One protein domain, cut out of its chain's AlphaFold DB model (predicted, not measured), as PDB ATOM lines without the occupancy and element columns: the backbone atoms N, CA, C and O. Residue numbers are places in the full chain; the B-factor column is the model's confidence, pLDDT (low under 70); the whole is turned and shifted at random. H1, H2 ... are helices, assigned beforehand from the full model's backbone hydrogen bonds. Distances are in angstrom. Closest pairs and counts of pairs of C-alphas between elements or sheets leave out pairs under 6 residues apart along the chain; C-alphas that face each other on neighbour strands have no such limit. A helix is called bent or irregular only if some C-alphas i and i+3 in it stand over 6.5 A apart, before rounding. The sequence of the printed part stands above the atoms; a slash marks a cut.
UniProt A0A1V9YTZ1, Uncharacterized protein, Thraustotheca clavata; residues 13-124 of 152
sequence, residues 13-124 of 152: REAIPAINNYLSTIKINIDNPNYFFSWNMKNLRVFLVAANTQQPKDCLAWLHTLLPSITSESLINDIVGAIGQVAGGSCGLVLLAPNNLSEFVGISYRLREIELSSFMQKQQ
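This is residues 13 to 124 of the 152 residues of an uncharacterized protein of Thraustotheca clavata (UniProt A0A1V9YTZ1). Look first at the longest helix, H4: one end of H3 meets it in a helical hairpin, H2 sits by H3's other end, and H1 lies off at one end of the domain. The 112 printed residues have five named helices, H1 to H5, and no named strand: all helix, compact, radius of gyration of the C-alphas 15.2 A, spans 45 by 30 by 20 A.

From H4, residues 101 to 115, go to H3, residues 72 to 84, which touches it with residues 79 to 84 alone, opposite ways at a steep tilt of 39 degrees; the closest C-alphas, of Ile 83 and Ile 107, are 5.6 A apart. H2, residues 41 to 52, only just touches H3, with 3 pairs of C-alphas within 8 A, the closest those of Leu 44 and Ser 72 at 6.9 A; they stand about perpendicular at 87 degrees. H5, residues 118 to 122, is close to H2 but not clearly touching: the closest C-alphas, of Ala 51 and Phe 119, are 7.9 A apart. H1, residues 13 to 25, touches no helix. O i to N i+4 pairs are within hydrogen-bond range throughout H2, H3, H4 and H5, and in 7 of 9 in H1.

Find C-alpha 101 at (261.752, 206.775, 298.184); H4 runs 21.2 A to C-alpha 115. H1 starts at (259.873, 228.849, 316.016), is 19.4 A long and irregular, C-alphas 14 and 17 being 7.4 A apart.

The printed part has no cut; the links H1 to H2, H2 to H3 and H3 to H4 are long. Confidence is under 70 in 38 residues, among them 26 to 39.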
ATOM      1  N   ARG A  13     260.603 228.511 314.787       59.66
ATOM      2  CA  ARG A  13     259.873 228.849 316.016       59.66
ATOM      3  C   ARG A  13     258.408 229.182 315.734       59.66
ATOM      4  O   ARG A  13     257.544 228.710 316.465       59.66
ATOM      5  N   GLU A  14     258.149 229.960 314.692       59.56
ATOM      6  CA  GLU A  14     256.793 230.314 314.250       59.56
ATOM      7  C   GLU A  14     256.064 229.093 313.683       59.56
ATOM      8  O   GLU A  14     254.856 228.951 313.842       59.56
ATOM      9  N   ALA A  15     256.820 228.162 313.098       60.88
ATOM     10  CA  ALA A  15     256.299 226.933 312.526       60.88
ATOM     11  C   ALA A  15     255.960 225.851 313.551       60.88
ATOM     12  O   ALA A  15     255.283 224.894 313.187       60.88
ATOM     13  N   ILE A  16     256.413 225.960 314.809       65.88
ATOM     14  CA  ILE A  16     256.274 224.893 315.817       65.88
ATOM     15  C   ILE A  16     254.834 224.357 315.909       65.88
ATOM     16  O   ILE A  16     254.680 223.136 315.868       65.88
ATOM     17  N   PRO A  17     253.774 225.187 316.004       69.19
ATOM     18  CA  PRO A  17     252.409 224.673 316.111       69.19
ATOM     19  C   PRO A  17     251.968 223.905 314.858       69.19
ATOM     20  O   PRO A  17     251.444 222.797 314.971       69.19
ATOM     21  N   ALA A  18     252.232 224.456 313.669       64.06
ATOM     22  CA  ALA A  18     251.876 223.850 312.387       64.06
ATOM     23  C   ALA A  18     252.661 222.555 312.124       64.06
ATOM     24  O   ALA A  18     252.075 221.546 311.739       64.06
ATOM     25  N   ILE A  19     253.965 222.563 312.412       64.81
ATOM     26  CA  ILE A  19     254.840 221.394 312.321       64.81
ATOM     27  C   ILE A  19     254.374 220.323 313.299       64.81
ATOM     28  O   ILE A  19     254.209 219.185 312.888       64.81
ATOM     29  N   ASN A  20     254.123 220.650 314.569       69.56
ATOM     30  CA  ASN A  20     253.670 219.659 315.547       69.56
ATOM     31  C   ASN A  20     252.333 219.034 315.139       69.56
ATOM     32  O   ASN A  20     252.184 217.818 315.227       69.56
ATOM     33  N   ASN A  21     251.389 219.847 314.654       69.62
ATOM     34  CA  ASN A  21     250.127 219.353 314.119       69.62
ATOM     35  C   ASN A  21     250.369 218.401 312.939       69.62
ATOM     36  O   ASN A  21     249.922 217.258 312.972       69.62
ATOM     37  N   TYR A  22     251.148 218.817 311.943       66.31
ATOM     38  CA  TYR A  22     251.457 217.989 310.781       66.31
ATOM     39  C   TYR A  22     252.176 216.686 311.174       66.31
ATOM     40  O   TYR A  22     251.730 215.598 310.809       66.31
ATOM     41  N   LEU A  23     253.225 216.770 311.998       67.25
ATOM     42  CA  LEU A  23     253.976 215.624 312.516       67.25
ATOM     43  C   LEU A  23     253.100 214.662 313.324       67.25
ATOM     44  O   LEU A  23     253.355 213.464 313.299       67.25
ATOM     45  N   SER A  24     252.064 215.151 314.014       70.06
ATOM     46  CA  SER A  24     251.113 214.279 314.718       70.06
ATOM     47  C   SER A  24     250.260 213.424 313.770       70.06
ATOM     48  O   SER A  24     249.779 212.366 314.165       70.06
ATOM     49  N   THR A  25     250.097 213.862 312.515       71.50
ATOM     50  CA  THR A  25     249.256 213.195 311.507       71.50
ATOM     51  C   THR A  25     250.023 212.249 310.586       71.50
ATOM     52  O   THR A  25     249.399 211.460 309.877       71.50
ATOM     53  N   ILE A  26     251.358 212.298 310.596       66.25
ATOM     54  CA  ILE A  26     252.202 211.505 309.700       66.25
ATOM     55  C   ILE A  26     253.131 210.558 310.462       66.25
ATOM     56  O   ILE A  26     253.589 210.838 311.568       66.25
ATOM     57  N   LYS A  27     253.459 209.419 309.847       67.44
ATOM     58  CA  LYS A  27     254.408 208.449 310.401       67.44
ATOM     59  C   LYS A  27     255.773 208.651 309.749       67.44
ATOM     60  O   LYS A  27     255.983 208.181 308.641       67.44
ATOM     61  N   ILE A  28     256.699 209.324 310.435       64.31
ATOM     62  CA  ILE A  28     258.090 209.441 309.967       64.31
ATOM     63  C   ILE A  28     258.876 208.211 310.422       64.31
ATOM     64  O   ILE A  28     259.037 207.975 311.622       64.31
ATOM     65  N   ASN A  29     259.373 207.425 309.472       67.88
ATOM     66  CA  ASN A  29     260.256 206.286 309.723       67.88
ATOM     67  C   ASN A  29     261.197 206.063 308.527       67.88
ATOM     68  O   ASN A  29     261.240 206.876 307.609       67.88
ATOM     69  N   ILE A  30     261.973 204.974 308.546       60.12
ATOM     70  CA  ILE A  30     262.900 204.648 307.450       60.12
ATOM     71  C   ILE A  30     262.188 204.456 306.101       60.12
ATOM     72  O   ILE A  30     262.759 204.781 305.066       60.12
ATOM     73  N   ASP A  31     260.935 203.998 306.128       61.09
ATOM     74  CA  ASP A  31     260.123 203.768 304.932       61.09
ATOM     75  C   ASP A  31     259.423 205.049 304.442       61.09
ATOM     76  O   ASP A  31     259.013 205.124 303.289       61.09
ATOM     77  N   ASN A  32     259.288 206.060 305.310       60.91
ATOM     78  CA  ASN A  32     258.586 207.322 305.062       60.91
ATOM     79  C   ASN A  32     259.431 208.503 305.583       60.91
ATOM     80  O   ASN A  32     259.126 209.081 306.637       60.91
ATOM     81  N   PRO A  33     260.549 208.819 304.907       64.31
ATOM     82  CA  PRO A  33     261.443 209.897 305.311       64.31
ATOM     83  C   PRO A  33     260.830 211.276 305.022       64.31
ATOM     84  O   PRO A  33     259.934 211.413 304.198       64.31
ATOM     85  N   ASN A  34     261.318 212.326 305.684       65.00
ATOM     86  CA  ASN A  34     260.826 213.694 305.489       65.00
ATOM     87  C   ASN A  34     261.983 214.705 305.586       65.00
ATOM     88  O   ASN A  34     262.986 214.430 306.255       65.00
ATOM     89  N   TYR A  35     261.853 215.857 304.924       62.00
ATOM     90  CA  TYR A  35     262.847 216.930 304.935       62.00
ATOM     91  C   TYR A  35     262.358 218.126 305.735       62.00
ATOM     92  O   TYR A  35     261.315 218.700 305.430       62.00
ATOM     93  N   PHE A  36     263.175 218.552 306.696       63.28
ATOM     94  CA  PHE A  36     262.970 219.790 307.433       63.28
ATOM     95  C   PHE A  36     264.051 220.814 307.069       63.28
ATOM     96  O   PHE A  36     265.244 220.536 307.222       63.28
ATOM     97  N   PHE A  37     263.636 221.999 306.619       63.69
ATOM     98  CA  PHE A  37     264.542 223.079 306.226       63.69
ATOM     99  C   PHE A  37     264.650 224.130 307.328       63.69
ATOM    100  O   PHE A  37     263.655 224.626 307.854       63.69
ATOM    101  N   SER A  38     265.886 224.494 307.665       62.81
ATOM    102  CA  SER A  38     266.181 225.564 308.613       62.81
ATOM    103  C   SER A  38     267.210 226.507 308.015       62.81
ATOM    104  O   SER A  38     268.265 226.079 307.545       62.81
ATOM    105  N   TRP A  39     266.897 227.797 308.056       64.69
ATOM    106  CA  TRP A  39     267.705 228.845 307.454       64.69
ATOM    107  C   TRP A  39     268.503 229.584 308.527       64.69
ATOM    108  O   TRP A  39     267.946 230.099 309.499       64.69
ATOM    109  N   ASN A  40     269.822 229.679 308.345       70.06
ATOM    110  CA  ASN A  40     270.633 230.594 309.139       70.06
ATOM    111  C   ASN A  40     270.437 232.013 308.598       70.06
ATOM    112  O   ASN A  40     271.055 232.397 307.607       70.06
ATOM    113  N   MET A  41     269.592 232.796 309.269       69.44
ATOM    114  CA  MET A  41     269.217 234.132 308.805       69.44
ATOM    115  C   MET A  41     270.398 235.106 308.717       69.44
ATOM    116  O   MET A  41     270.379 236.004 307.880       69.44
ATOM    117  N   LYS A  42     271.451 234.929 309.528       71.62
ATOM    118  CA  LYS A  42     272.656 235.765 309.446       71.62
ATOM    119  C   LYS A  42     273.429 235.480 308.160       71.62
ATOM    120  O   LYS A  42     273.735 236.411 307.420       71.62
ATOM    121  N   ASN A  43     273.689 234.207 307.872       70.31
ATOM    122  CA  ASN A  43     274.381 233.804 306.646       70.31
ATOM    123  C   ASN A  43     273.543 234.135 305.408       70.31
ATOM    124  O   ASN A  43     274.078 234.626 304.421       70.31
ATOM    125  N   LEU A  44     272.223 233.937 305.490       71.62
ATOM    126  CA  LEU A  44     271.292 234.288 304.424       71.62
ATOM    127  C   LEU A  44     271.335 235.790 304.112       71.62
ATOM    128  O   LEU A  44     271.403 236.164 302.950       71.62
ATOM    129  N   ARG A  45     271.370 236.665 305.125       76.12
ATOM    130  CA  ARG A  45     271.522 238.113 304.901       76.12
ATOM    131  C   ARG A  45     272.833 238.457 304.193       76.12
ATOM    132  O   ARG A  45     272.804 239.237 303.248       76.12
ATOM    133  N   VAL A  46     273.956 237.869 304.614       75.44
ATOM    134  CA  VAL A  46     275.264 238.082 303.958       75.44
ATOM    135  C   VAL A  46     275.222 237.621 302.501       75.44
ATOM    136  O   VAL A  46     275.629 238.364 301.611       75.44
ATOM    137  N   PHE A  47     274.657 236.437 302.251       80.31
ATOM    138  CA  PHE A  47     274.456 235.906 300.906       80.31
ATOM    139  C   PHE A  47     273.629 236.855 300.035       80.31
ATOM    140  O   PHE A  47     274.019 237.141 298.911       80.31
ATOM    141  N   LEU A  48     272.507 237.369 300.546       81.50
ATOM    142  CA  LEU A  48     271.611 238.244 299.784       81.50
ATOM    143  C   LEU A  48     272.272 239.570 299.414       81.50
ATOM    144  O   LEU A  48     272.052 240.066 298.312       81.50
ATOM    145  N   VAL A  49     273.102 240.128 300.299       85.19
ATOM    146  CA  VAL A  49     273.902 241.317 299.972       85.19
ATOM    147  C   VAL A  49     274.825 241.012 298.794       85.19
ATOM    148  O   VAL A  49     274.809 241.754 297.818       85.19
ATOM    149  N   ALA A  50     275.573 239.906 298.838       81.81
ATOM    150  CA  ALA A  50     276.470 239.519 297.748       81.81
ATOM    151  C   ALA A  50     275.704 239.229 296.444       81.81
ATOM    152  O   ALA A  50     276.027 239.797 295.399       81.81
ATOM    153  N   ALA A  51     274.633 238.434 296.517       82.44
ATOM    154  CA  ALA A  51     273.790 238.088 295.380       82.44
ATOM    155  C   ALA A  51     273.258 239.344 294.680       82.44
ATOM    156  O   ALA A  51     273.448 239.492 293.478       82.44
ATOM    157  N   ASN A  52     272.694 240.295 295.427       86.25
ATOM    158  CA  ASN A  52     272.103 241.510 294.863       86.25
ATOM    159  C   ASN A  52     273.123 242.531 294.330       86.25
ATOM    160  O   ASN A  52     272.729 243.498 293.686       86.25
ATOM    161  N   THR A  53     274.429 242.331 294.532       84.06
ATOM    162  CA  THR A  53     275.455 243.130 293.831       84.06
ATOM    163  C   THR A  53     275.750 242.622 292.421       84.06
ATOM    164  O   THR A  53     276.451 243.287 291.655       84.06
ATOM    165  N   GLN A  54     275.225 241.452 292.052       77.81
ATOM    166  CA  GLN A  54     275.455 240.870 290.738       77.81
ATOM    167  C   GLN A  54     274.537 241.476 289.679       77.81
ATOM    168  O   GLN A  54     273.370 241.780 289.916       77.81
ATOM    169  N   GLN A  55     275.072 241.607 288.467       70.69
ATOM    170  CA  GLN A  55     274.257 241.919 287.300       70.69
ATOM    171  C   GLN A  55     273.412 240.692 286.933       70.69
ATOM    172  O   GLN A  55     273.933 239.573 287.006       70.69
ATOM    173  N   PRO A  56     272.154 240.871 286.492       65.06
ATOM    174  CA  PRO A  56     271.355 239.776 285.963       65.06
ATOM    175  C   PRO A  56     272.068 239.221 284.729       65.06
ATOM    176  O   PRO A  56     272.074 239.848 283.672       65.06
ATOM    177  N   LYS A  57     272.756 238.090 284.887       61.78
ATOM    178  CA  LYS A  57     273.542 237.499 283.798       61.78
ATOM    179  C   LYS A  57     273.123 236.102 283.402       61.78
ATOM    180  O   LYS A  57     273.438 235.722 282.287       61.78
ATOM    181  N   ASP A  58     272.335 235.409 284.215       60.50
ATOM    182  CA  ASP A  58     271.851 234.073 283.889       60.50
ATOM    183  C   ASP A  58     270.423 233.894 284.418       60.50
ATOM    184  O   ASP A  58     270.148 234.162 285.588       60.50
ATOM    185  N   CYS A  59     269.507 233.443 283.557       60.28
ATOM    186  CA  CYS A  59     268.203 232.946 283.987       60.28
ATOM    187  C   CYS A  59     268.414 231.524 284.514       60.28
ATOM    188  O   CYS A  59     268.608 230.590 283.733       60.28
ATOM    189  N   LEU A  60     268.452 231.351 285.836       75.44
ATOM    190  CA  LEU A  60     268.474 230.013 286.420       75.44
ATOM    191  C   LEU A  60     267.045 229.484 286.402       75.44
ATOM    192  O   LEU A  60     266.148 230.127 286.934       75.44
ATOM    193  N   ALA A  61     266.842 228.285 285.862       81.81
ATOM    194  CA  ALA A  61     265.510 227.689 285.751       81.81
ATOM    195  C   ALA A  61     264.767 227.535 287.096       81.81
ATOM    196  O   ALA A  61     263.557 227.346 287.098       81.81
ATOM    197  N   TRP A  62     265.483 227.580 288.225       85.81
ATOM    198  CA  TRP A  62     264.911 227.481 289.569       85.81
ATOM    199  C   TRP A  62     264.758 228.833 290.288       85.81
ATOM    200  O   TRP A  62     264.026 228.893 291.270       85.81
ATOM    201  N   LEU A  63     265.437 229.898 289.839       86.00
ATOM    202  CA  LEU A  63     265.426 231.217 290.480       86.00
ATOM    203  C   LEU A  63     264.546 232.164 289.661       86.00
ATOM    204  O   LEU A  63     264.995 232.718 288.657       86.00
ATOM    205  N   HIS A  64     263.293 232.350 290.074       84.50
ATOM    206  CA  HIS A  64     262.366 233.232 289.365       84.50
ATOM    207  C   HIS A  64     262.511 234.696 289.785       84.50
ATOM    208  O   HIS A  64     262.148 235.595 289.022       84.50
ATOM    209  N   THR A  65     263.050 234.961 290.976       82.19
ATOM    210  CA  THR A  65     263.289 236.330 291.425       82.19
ATOM    211  C   THR A  65     264.455 236.955 290.672       82.19
ATOM    212  O   THR A  65     265.585 236.466 290.706       82.19
ATOM    213  N   LEU A  66     264.198 238.098 290.040       80.44
ATOM    214  CA  LEU A  66     265.218 238.844 289.317       80.44
ATOM    215  C   LEU A  66     266.141 239.620 290.269       80.44
ATOM    216  O   LEU A  66     265.704 240.306 291.196       80.44
ATOM    217  N   LEU A  67     267.438 239.555 289.982       78.12
ATOM    218  CA  LEU A  67     268.456 240.427 290.569       78.12
ATOM    219  C   LEU A  67     268.214 241.891 290.156       78.12
ATOM    220  O   LEU A  67     267.811 242.124 289.012       78.12
ATOM    221  N   PRO A  68     268.494 242.887 291.020       80.31
ATOM    222  CA  PRO A  68     269.101 242.819 292.357       80.31
ATOM    223  C   PRO A  68     268.066 242.822 293.505       80.31
ATOM    224  O   PRO A  68     268.328 243.361 294.580       80.31
ATOM    225  N   SER A  69     266.872 242.275 293.280       85.12
ATOM    226  CA  SER A  69     265.740 242.397 294.211       85.12
ATOM    227  C   SER A  69     265.461 241.119 295.004       85.12
ATOM    228  O   SER A  69     264.342 240.915 295.474       85.12
ATOM    229  N   ILE A  70     266.454 240.238 295.155       86.81
ATOM    230  CA  ILE A  70     266.275 238.981 295.884       86.81
ATOM    231  C   ILE A  70     266.159 239.281 297.380       86.81
ATOM    232  O   ILE A  70     267.050 239.881 297.984       86.81
ATOM    233  N   THR A  71     265.072 238.830 297.998       87.44
ATOM    234  CA  THR A  71     264.867 238.879 299.449       87.44
ATOM    235  C   THR A  71     265.034 237.485 300.050       87.44
ATOM    236  O   THR A  71     265.129 236.484 299.341       87.44
ATOM    237  N   SER A  72     265.078 237.389 301.384       80.06
ATOM    238  CA  SER A  72     265.080 236.081 302.056       80.06
ATOM    239  C   SER A  72     263.846 235.269 301.684       80.06
ATOM    240  O   SER A  72     263.961 234.094 301.364       80.06
ATOM    241  N   GLU A  73     262.683 235.913 301.682       82.94
ATOM    242  CA  GLU A  73     261.418 235.295 301.305       82.94
ATOM    243  C   GLU A  73     261.428 234.831 299.850       82.94
ATOM    244  O   GLU A  73     261.119 233.676 299.580       82.94
ATOM    245  N   SER A  74     261.838 235.692 298.918       86.56
ATOM    246  CA  SER A  74     261.801 235.359 297.498       86.56
ATOM    247  C   SER A  74     262.775 234.224 297.155       86.56
ATOM    248  O   SER A  74     262.415 233.310 296.421       86.56
ATOM    249  N   LEU A  75     263.970 234.210 297.764       83.75
ATOM    250  CA  LEU A  75     264.935 233.124 297.592       83.75
ATOM    251  C   LEU A  75     264.428 231.804 298.180       83.75
ATOM    252  O   LEU A  75     264.569 230.759 297.551       83.75
ATOM    253  N   ILE A  76     263.857 231.835 299.388       81.88
ATOM    254  CA  ILE A  76     263.295 230.637 300.023       81.88
ATOM    255  C   ILE A  76     262.134 230.103 299.180       81.88
ATOM    256  O   ILE A  76     262.076 228.900 298.940       81.88
ATOM    257  N   ASN A  77     261.257 230.979 298.687       83.56
ATOM    258  CA  ASN A  77     260.154 230.617 297.799       83.56
ATOM    259  C   ASN A  77     260.650 229.972 296.504       83.56
ATOM    260  O   ASN A  77     260.121 228.938 296.107       83.56
ATOM    261  N   ASP A  78     261.680 230.535 295.874       85.81
ATOM    262  CA  ASP A  78     262.270 229.983 294.654       85.81
ATOM    263  C   ASP A  78     262.886 228.597 294.902       85.81
ATOM    264  O   ASP A  78     262.602 227.646 294.170       85.81
ATOM    265  N   ILE A  79     263.660 228.441 295.984       83.69
ATOM    266  CA  ILE A  79     264.254 227.149 296.354       83.69
ATOM    267  C   ILE A  79     263.160 226.127 296.645       83.69
ATOM    268  O   ILE A  79     263.170 225.065 296.028       83.69
ATOM    269  N   VAL A  80     262.219 226.442 297.547       81.31
ATOM    270  CA  VAL A  80     261.119 225.551 297.951       81.31
ATOM    271  C   VAL A  80     260.219 225.214 296.767       81.31
ATOM    272  O   VAL A  80     259.816 224.064 296.625       81.31
ATOM    273  N   GLY A  81     259.943 226.174 295.886       84.06
ATOM    274  CA  GLY A  81     259.193 225.949 294.656       84.06
ATOM    275  C   GLY A  81     259.892 224.946 293.742       84.06
ATOM    276  O   GLY A  81     259.262 224.003 293.264       84.06
ATOM    277  N   ALA A  82     261.206 225.082 293.552       85.19
ATOM    278  CA  ALA A  82     261.982 224.197 292.690       85.19
ATOM    279  C   ALA A  82     262.074 222.751 293.211       85.19
ATOM    280  O   ALA A  82     261.996 221.806 292.423       85.19
ATOM    281  N   ILE A  83     262.220 222.563 294.524       82.69
ATOM    282  CA  ILE A  83     262.237 221.233 295.165       82.69
ATOM    283  C   ILE A  83     260.827 220.670 295.389       82.69
ATOM    284  O   ILE A  83     260.640 219.457 295.369       82.69
ATOM    285  N   GLY A  84     259.818 221.529 295.534       82.50
ATOM    286  CA  GLY A  84     258.414 221.141 295.639       82.50
ATOM    287  C   GLY A  84     257.900 220.438 294.383       82.50
ATOM    288  O   GLY A  84     257.042 219.572 294.487       82.50
ATOM    289  N   GLN A  85     258.484 220.725 293.212       85.69
ATOM    290  CA  GLN A  85     258.179 220.035 291.946       85.69
ATOM    291  C   GLN A  85     258.475 218.530 291.970       85.69
ATOM    292  O   GLN A  85     257.924 217.789 291.160       85.69
ATOM    293  N   VAL A  86     259.371 218.085 292.853       84.00
ATOM    294  CA  VAL A  86     259.786 216.678 292.977       84.00
ATOM    295  C   VAL A  86     259.377 216.066 294.320       84.00
ATOM    296  O   VAL A  86     259.700 214.911 294.593       84.00
ATOM    297  N   ALA A  87     258.682 216.833 295.163       78.31
ATOM    298  CA  ALA A  87     258.179 216.380 296.449       78.31
ATOM    299  C   ALA A  87     256.766 215.797 296.323       78.31
ATOM    300  O   ALA A  87     255.972 216.218 295.484       78.31
ATOM    301  N   GLY A  88     256.428 214.870 297.219       72.81
ATOM    302  CA  GLY A  88     255.077 214.317 297.342       72.81
ATOM    303  C   GLY A  88     254.053 215.275 297.960       72.81
ATOM    304  O   GLY A  88     252.847 215.036 297.880       72.81
ATOM    305  N   GLY A  89     254.531 216.353 298.581       72.56
ATOM    306  CA  GLY A  89     253.741 217.397 299.222       72.56
ATOM    307  C   GLY A  89     254.616 218.360 300.026       72.56
ATOM    308  O   GLY A  89     255.804 218.113 300.252       72.56
ATOM    309  N   SER A  90     254.022 219.460 300.484       70.62
ATOM    310  CA  SER A  90     254.683 220.473 301.309       70.62
ATOM    311  C   SER A  90     253.774 220.970 302.434       70.62
ATOM    312  O   SER A  90     252.549 220.890 302.354       70.62
ATOM    313  N   CYS A  91     254.385 221.491 303.495       64.31
ATOM    314  CA  CYS A  91     253.711 222.266 304.533       64.31
ATOM    315  C   CYS A  91     254.446 223.606 304.672       64.31
ATOM    316  O   CYS A  91     255.483 223.703 305.336       64.31
ATOM    317  N   GLY A  92     253.916 224.635 304.005       68.12
ATOM    318  CA  GLY A  92     254.555 225.947 303.906       68.12
ATOM    319  C   GLY A  92     255.942 225.874 303.257       68.12
ATOM    320  O   GLY A  92     256.180 225.063 302.363       68.12
ATOM    321  N   LEU A  93     256.867 226.711 303.737       66.81
ATOM    322  CA  LEU A  93     258.239 226.834 303.214       66.81
ATOM    323  C   LEU A  93     259.286 226.028 303.995       66.81
ATOM    324  O   LEU A  93     260.489 226.166 303.778       66.81
ATOM    325  N   VAL A  94     258.836 225.221 304.953       59.66
ATOM    326  CA  VAL A  94     259.706 224.637 305.986       59.66
ATOM    327  C   VAL A  94     259.760 223.114 305.943       59.66
ATOM    328  O   VAL A  94     260.684 222.524 306.506       59.66
ATOM    329  N   LEU A  95     258.796 222.470 305.281       65.44
ATOM    330  CA  LEU A  95     258.650 221.019 305.305       65.44
ATOM    331  C   LEU A  95     258.214 220.465 303.948       65.44
ATOM    332  O   LEU A  95     257.225 220.927 303.376       65.44
ATOM    333  N   LEU A  96     258.925 219.439 303.476       69.50
ATOM    334  CA  LEU A  96     258.599 218.698 302.255       69.50
ATOM    335  C   LEU A  96     258.501 217.217 302.541       69.50
ATOM    336  O   LEU A  96     259.468 216.590 302.972       69.50
ATOM    337  N   ALA A  97     257.339 216.666 302.224       71.56
ATOM    338  CA  ALA A  97     256.988 215.299 302.524       71.56
ATOM    339  C   ALA A  97     256.995 214.462 301.243       71.56
ATOM    340  O   ALA A  97     256.045 214.533 300.462       71.56
ATOM    341  N   PRO A  98     258.056 213.685 300.987       72.00
ATOM    342  CA  PRO A  98     257.992 212.645 299.982       72.00
ATOM    343  C   PRO A  98     257.079 211.517 300.481       72.00
ATOM    344  O   PRO A  98     257.166 211.079 301.625       72.00
ATOM    345  N   ASN A  99     256.207 211.036 299.608       74.38
ATOM    346  CA  ASN A  99     255.329 209.893 299.830       74.38
ATOM    347  C   ASN A  99     256.045 208.560 299.556       74.38
ATOM    348  O   ASN A  99     255.538 207.500 299.915       74.38
ATOM    349  N   ASN A 100     257.194 208.589 298.873       71.00
ATOM    350  CA  ASN A 100     257.981 207.404 298.532       71.00
ATOM    351  C   ASN A 100     259.483 207.717 298.402       71.00
ATOM    352  O   ASN A 100     259.913 208.872 298.364       71.00
ATOM    353  N   LEU A 101     260.297 206.662 298.300       72.31
ATOM    354  CA  LEU A 101     261.752 206.775 298.184       72.31
ATOM    355  C   LEU A 101     262.202 207.539 296.927       72.31
ATOM    356  O   LEU A 101     263.193 208.260 296.984       72.31
ATOM    357  N   SER A 102     261.485 207.409 295.808       76.81
ATOM    358  CA  SER A 102     261.839 208.107 294.564       76.81
ATOM    359  C   SER A 102     261.715 209.621 294.725       76.81
ATOM    360  O   SER A 102     262.617 210.354 294.332       76.81
ATOM    361  N   GLU A 103     260.639 210.096 295.351       78.81
ATOM    362  CA  GLU A 103     260.448 211.513 295.684       78.81
ATOM    363  C   GLU A 103     261.487 211.988 296.703       78.81
ATOM    364  O   GLU A 103     262.045 213.076 296.566       78.81
ATOM    365  N   PHE A 104     261.832 211.155 297.692       74.38
ATOM    366  CA  PHE A 104     262.898 211.485 298.638       74.38
ATOM    367  C   PHE A 104     264.241 211.698 297.926       74.38
ATOM    368  O   PHE A 104     264.923 212.693 298.184       74.38
ATOM    369  N   VAL A 105     264.618 210.793 297.019       75.75
ATOM    370  CA  VAL A 105     265.843 210.910 296.215       75.75
ATOM    371  C   VAL A 105     265.763 212.110 295.268       75.75
ATOM    372  O   VAL A 105     266.746 212.838 295.134       75.75
ATOM    373  N   GLY A 106     264.595 212.366 294.672       79.56
ATOM    374  CA  GLY A 106     264.343 213.520 293.810       79.56
ATOM    375  C   GLY A 106     264.597 214.849 294.520       79.56
ATOM    376  O   GLY A 106     265.346 215.679 294.003       79.56
ATOM    377  N   ILE A 107     264.066 215.021 295.737       75.00
ATOM    378  CA  ILE A 107     264.314 216.213 296.567       75.00
ATOM    379  C   ILE A 107     265.817 216.381 296.836       75.00
ATOM    380  O   ILE A 107     266.353 217.471 296.638       75.00
ATOM    381  N   SER A 108     266.517 215.311 297.235       75.06
ATOM    382  CA  SER A 108     267.974 215.340 297.461       75.06
ATOM    383  C   SER A 108     268.751 215.770 296.215       75.06
ATOM    384  O   SER A 108     269.663 216.594 296.299       75.06
ATOM    385  N   TYR A 109     268.396 215.222 295.052       80.25
ATOM    386  CA  TYR A 109     269.067 215.537 293.798       80.25
ATOM    387  C   TYR A 109     268.841 216.998 293.401       80.25
ATOM    388  O   TYR A 109     269.794 217.709 293.090       80.25
ATOM    389  N   ARG A 110     267.598 217.477 293.507       82.75
ATOM    390  CA  ARG A 110     267.237 218.857 293.176       82.75
ATOM    391  C   ARG A 110     267.906 219.878 294.093       82.75
ATOM    392  O   ARG A 110     268.387 220.898 293.609       82.75
ATOM    393  N   LEU A 111     267.994 219.596 295.394       78.62
ATOM    394  CA  LEU A 111     268.756 220.430 296.329       78.62
ATOM    395  C   LEU A 111     270.225 220.526 295.918       78.62
ATOM    396  O   LEU A 111     270.774 221.624 295.852       78.62
ATOM    397  N   ARG A 112     270.839 219.392 295.571       76.62
ATOM    398  CA  ARG A 112     272.230 219.356 295.120       76.62
ATOM    399  C   ARG A 112     272.443 220.156 293.830       76.62
ATOM    400  O   ARG A 112     273.449 220.848 293.718       76.62
ATOM    401  N   GLU A 113     271.522 220.092 292.868       81.56
ATOM    402  CA  GLU A 113     271.589 220.916 291.648       81.56
ATOM    403  C   GLU A 113     271.575 222.417 291.966       81.56
ATOM    404  O   GLU A 113     272.368 223.177 291.408       81.56
ATOM    405  N   ILE A 114     270.701 222.844 292.885       80.88
ATOM    406  CA  ILE A 114     270.611 224.239 293.329       80.88
ATOM    407  C   ILE A 114     271.919 224.660 294.011       80.88
ATOM    408  O   ILE A 114     272.501 225.680 293.639       80.88
ATOM    409  N   GLU A 115     272.419 223.862 294.959       76.00
ATOM    410  CA  GLU A 115     273.667 224.122 295.692       76.00
ATOM    411  C   GLU A 115     274.890 224.230 294.774       76.00
ATOM    412  O   GLU A 115     275.773 225.062 295.000       76.00
ATOM    413  N   LEU A 116     274.950 223.399 293.733       77.00
ATOM    414  CA  LEU A 116     276.044 223.380 292.763       77.00
ATOM    415  C   LEU A 116     275.876 224.407 291.637       77.00
ATOM    416  O   LEU A 116     276.766 224.534 290.795       77.00
ATOM    417  N   SER A 117     274.771 225.154 291.609       79.25
ATOM    418  CA  SER A 117     274.584 226.203 290.612       79.25
ATOM    419  C   SER A 117     275.684 227.263 290.728       79.25
ATOM    420  O   SER A 117     276.102 227.654 291.823       79.25
ATOM    421  N   SER A 118     276.145 227.764 289.580       79.38
ATOM    422  CA  SER A 118     277.194 228.790 289.517       79.38
ATOM    423  C   SER A 118     276.833 230.033 290.334       79.38
ATOM    424  O   SER A 118     277.710 230.669 290.912       79.38
ATOM    425  N   PHE A 119     275.543 230.353 290.430       80.31
ATOM    426  CA  PHE A 119     275.019 231.427 291.262       80.31
ATOM    427  C   PHE A 119     275.266 231.202 292.756       80.31
ATOM    428  O   PHE A 119     275.820 232.092 293.401       80.31
ATOM    429  N   MET A 120     274.915 230.023 293.289       78.69
ATOM    430  CA  MET A 120     275.138 229.690 294.701       78.69
ATOM    431  C   MET A 120     276.631 229.633 295.032       78.69
ATOM    432  O   MET A 120     277.061 230.173 296.050       78.69
ATOM    433  N   GLN A 121     277.431 229.033 294.149       75.69
ATOM    434  CA  GLN A 121     278.876 228.880 294.334       75.69
ATOM    435  C   GLN A 121     279.617 230.225 294.304       75.69
ATOM    436  O   GLN A 121     280.523 230.445 295.100       75.69
ATOM    437  N   LYS A 122     279.208 231.167 293.442       71.88
ATOM    438  CA  LYS A 122     279.832 232.501 293.353       71.88
ATOM    439  C   LYS A 122     279.696 233.339 294.627       71.88
ATOM    440  O   LYS A 122     280.491 234.255 294.802       71.88
ATOM    441  N   GLN A 123     278.715 233.056 295.488       66.62
ATOM    442  CA  GLN A 123     278.542 233.781 296.754       66.62
ATOM    443  C   GLN A 123     279.216 233.084 297.945       66.62
ATOM    444  O   GLN A 123     279.094 233.562 299.073       66.62
ATOM    445  N   GLN A 124     279.870 231.936 297.736       59.62
ATOM    446  CA  GLN A 124     280.573 231.243 298.811       59.62
ATOM    447  C   GLN A 124     281.912 231.929 299.079       59.62
ATOM    448  O   GLN A 124     282.807 231.952 298.238       59.62
TER     449      GLN A 124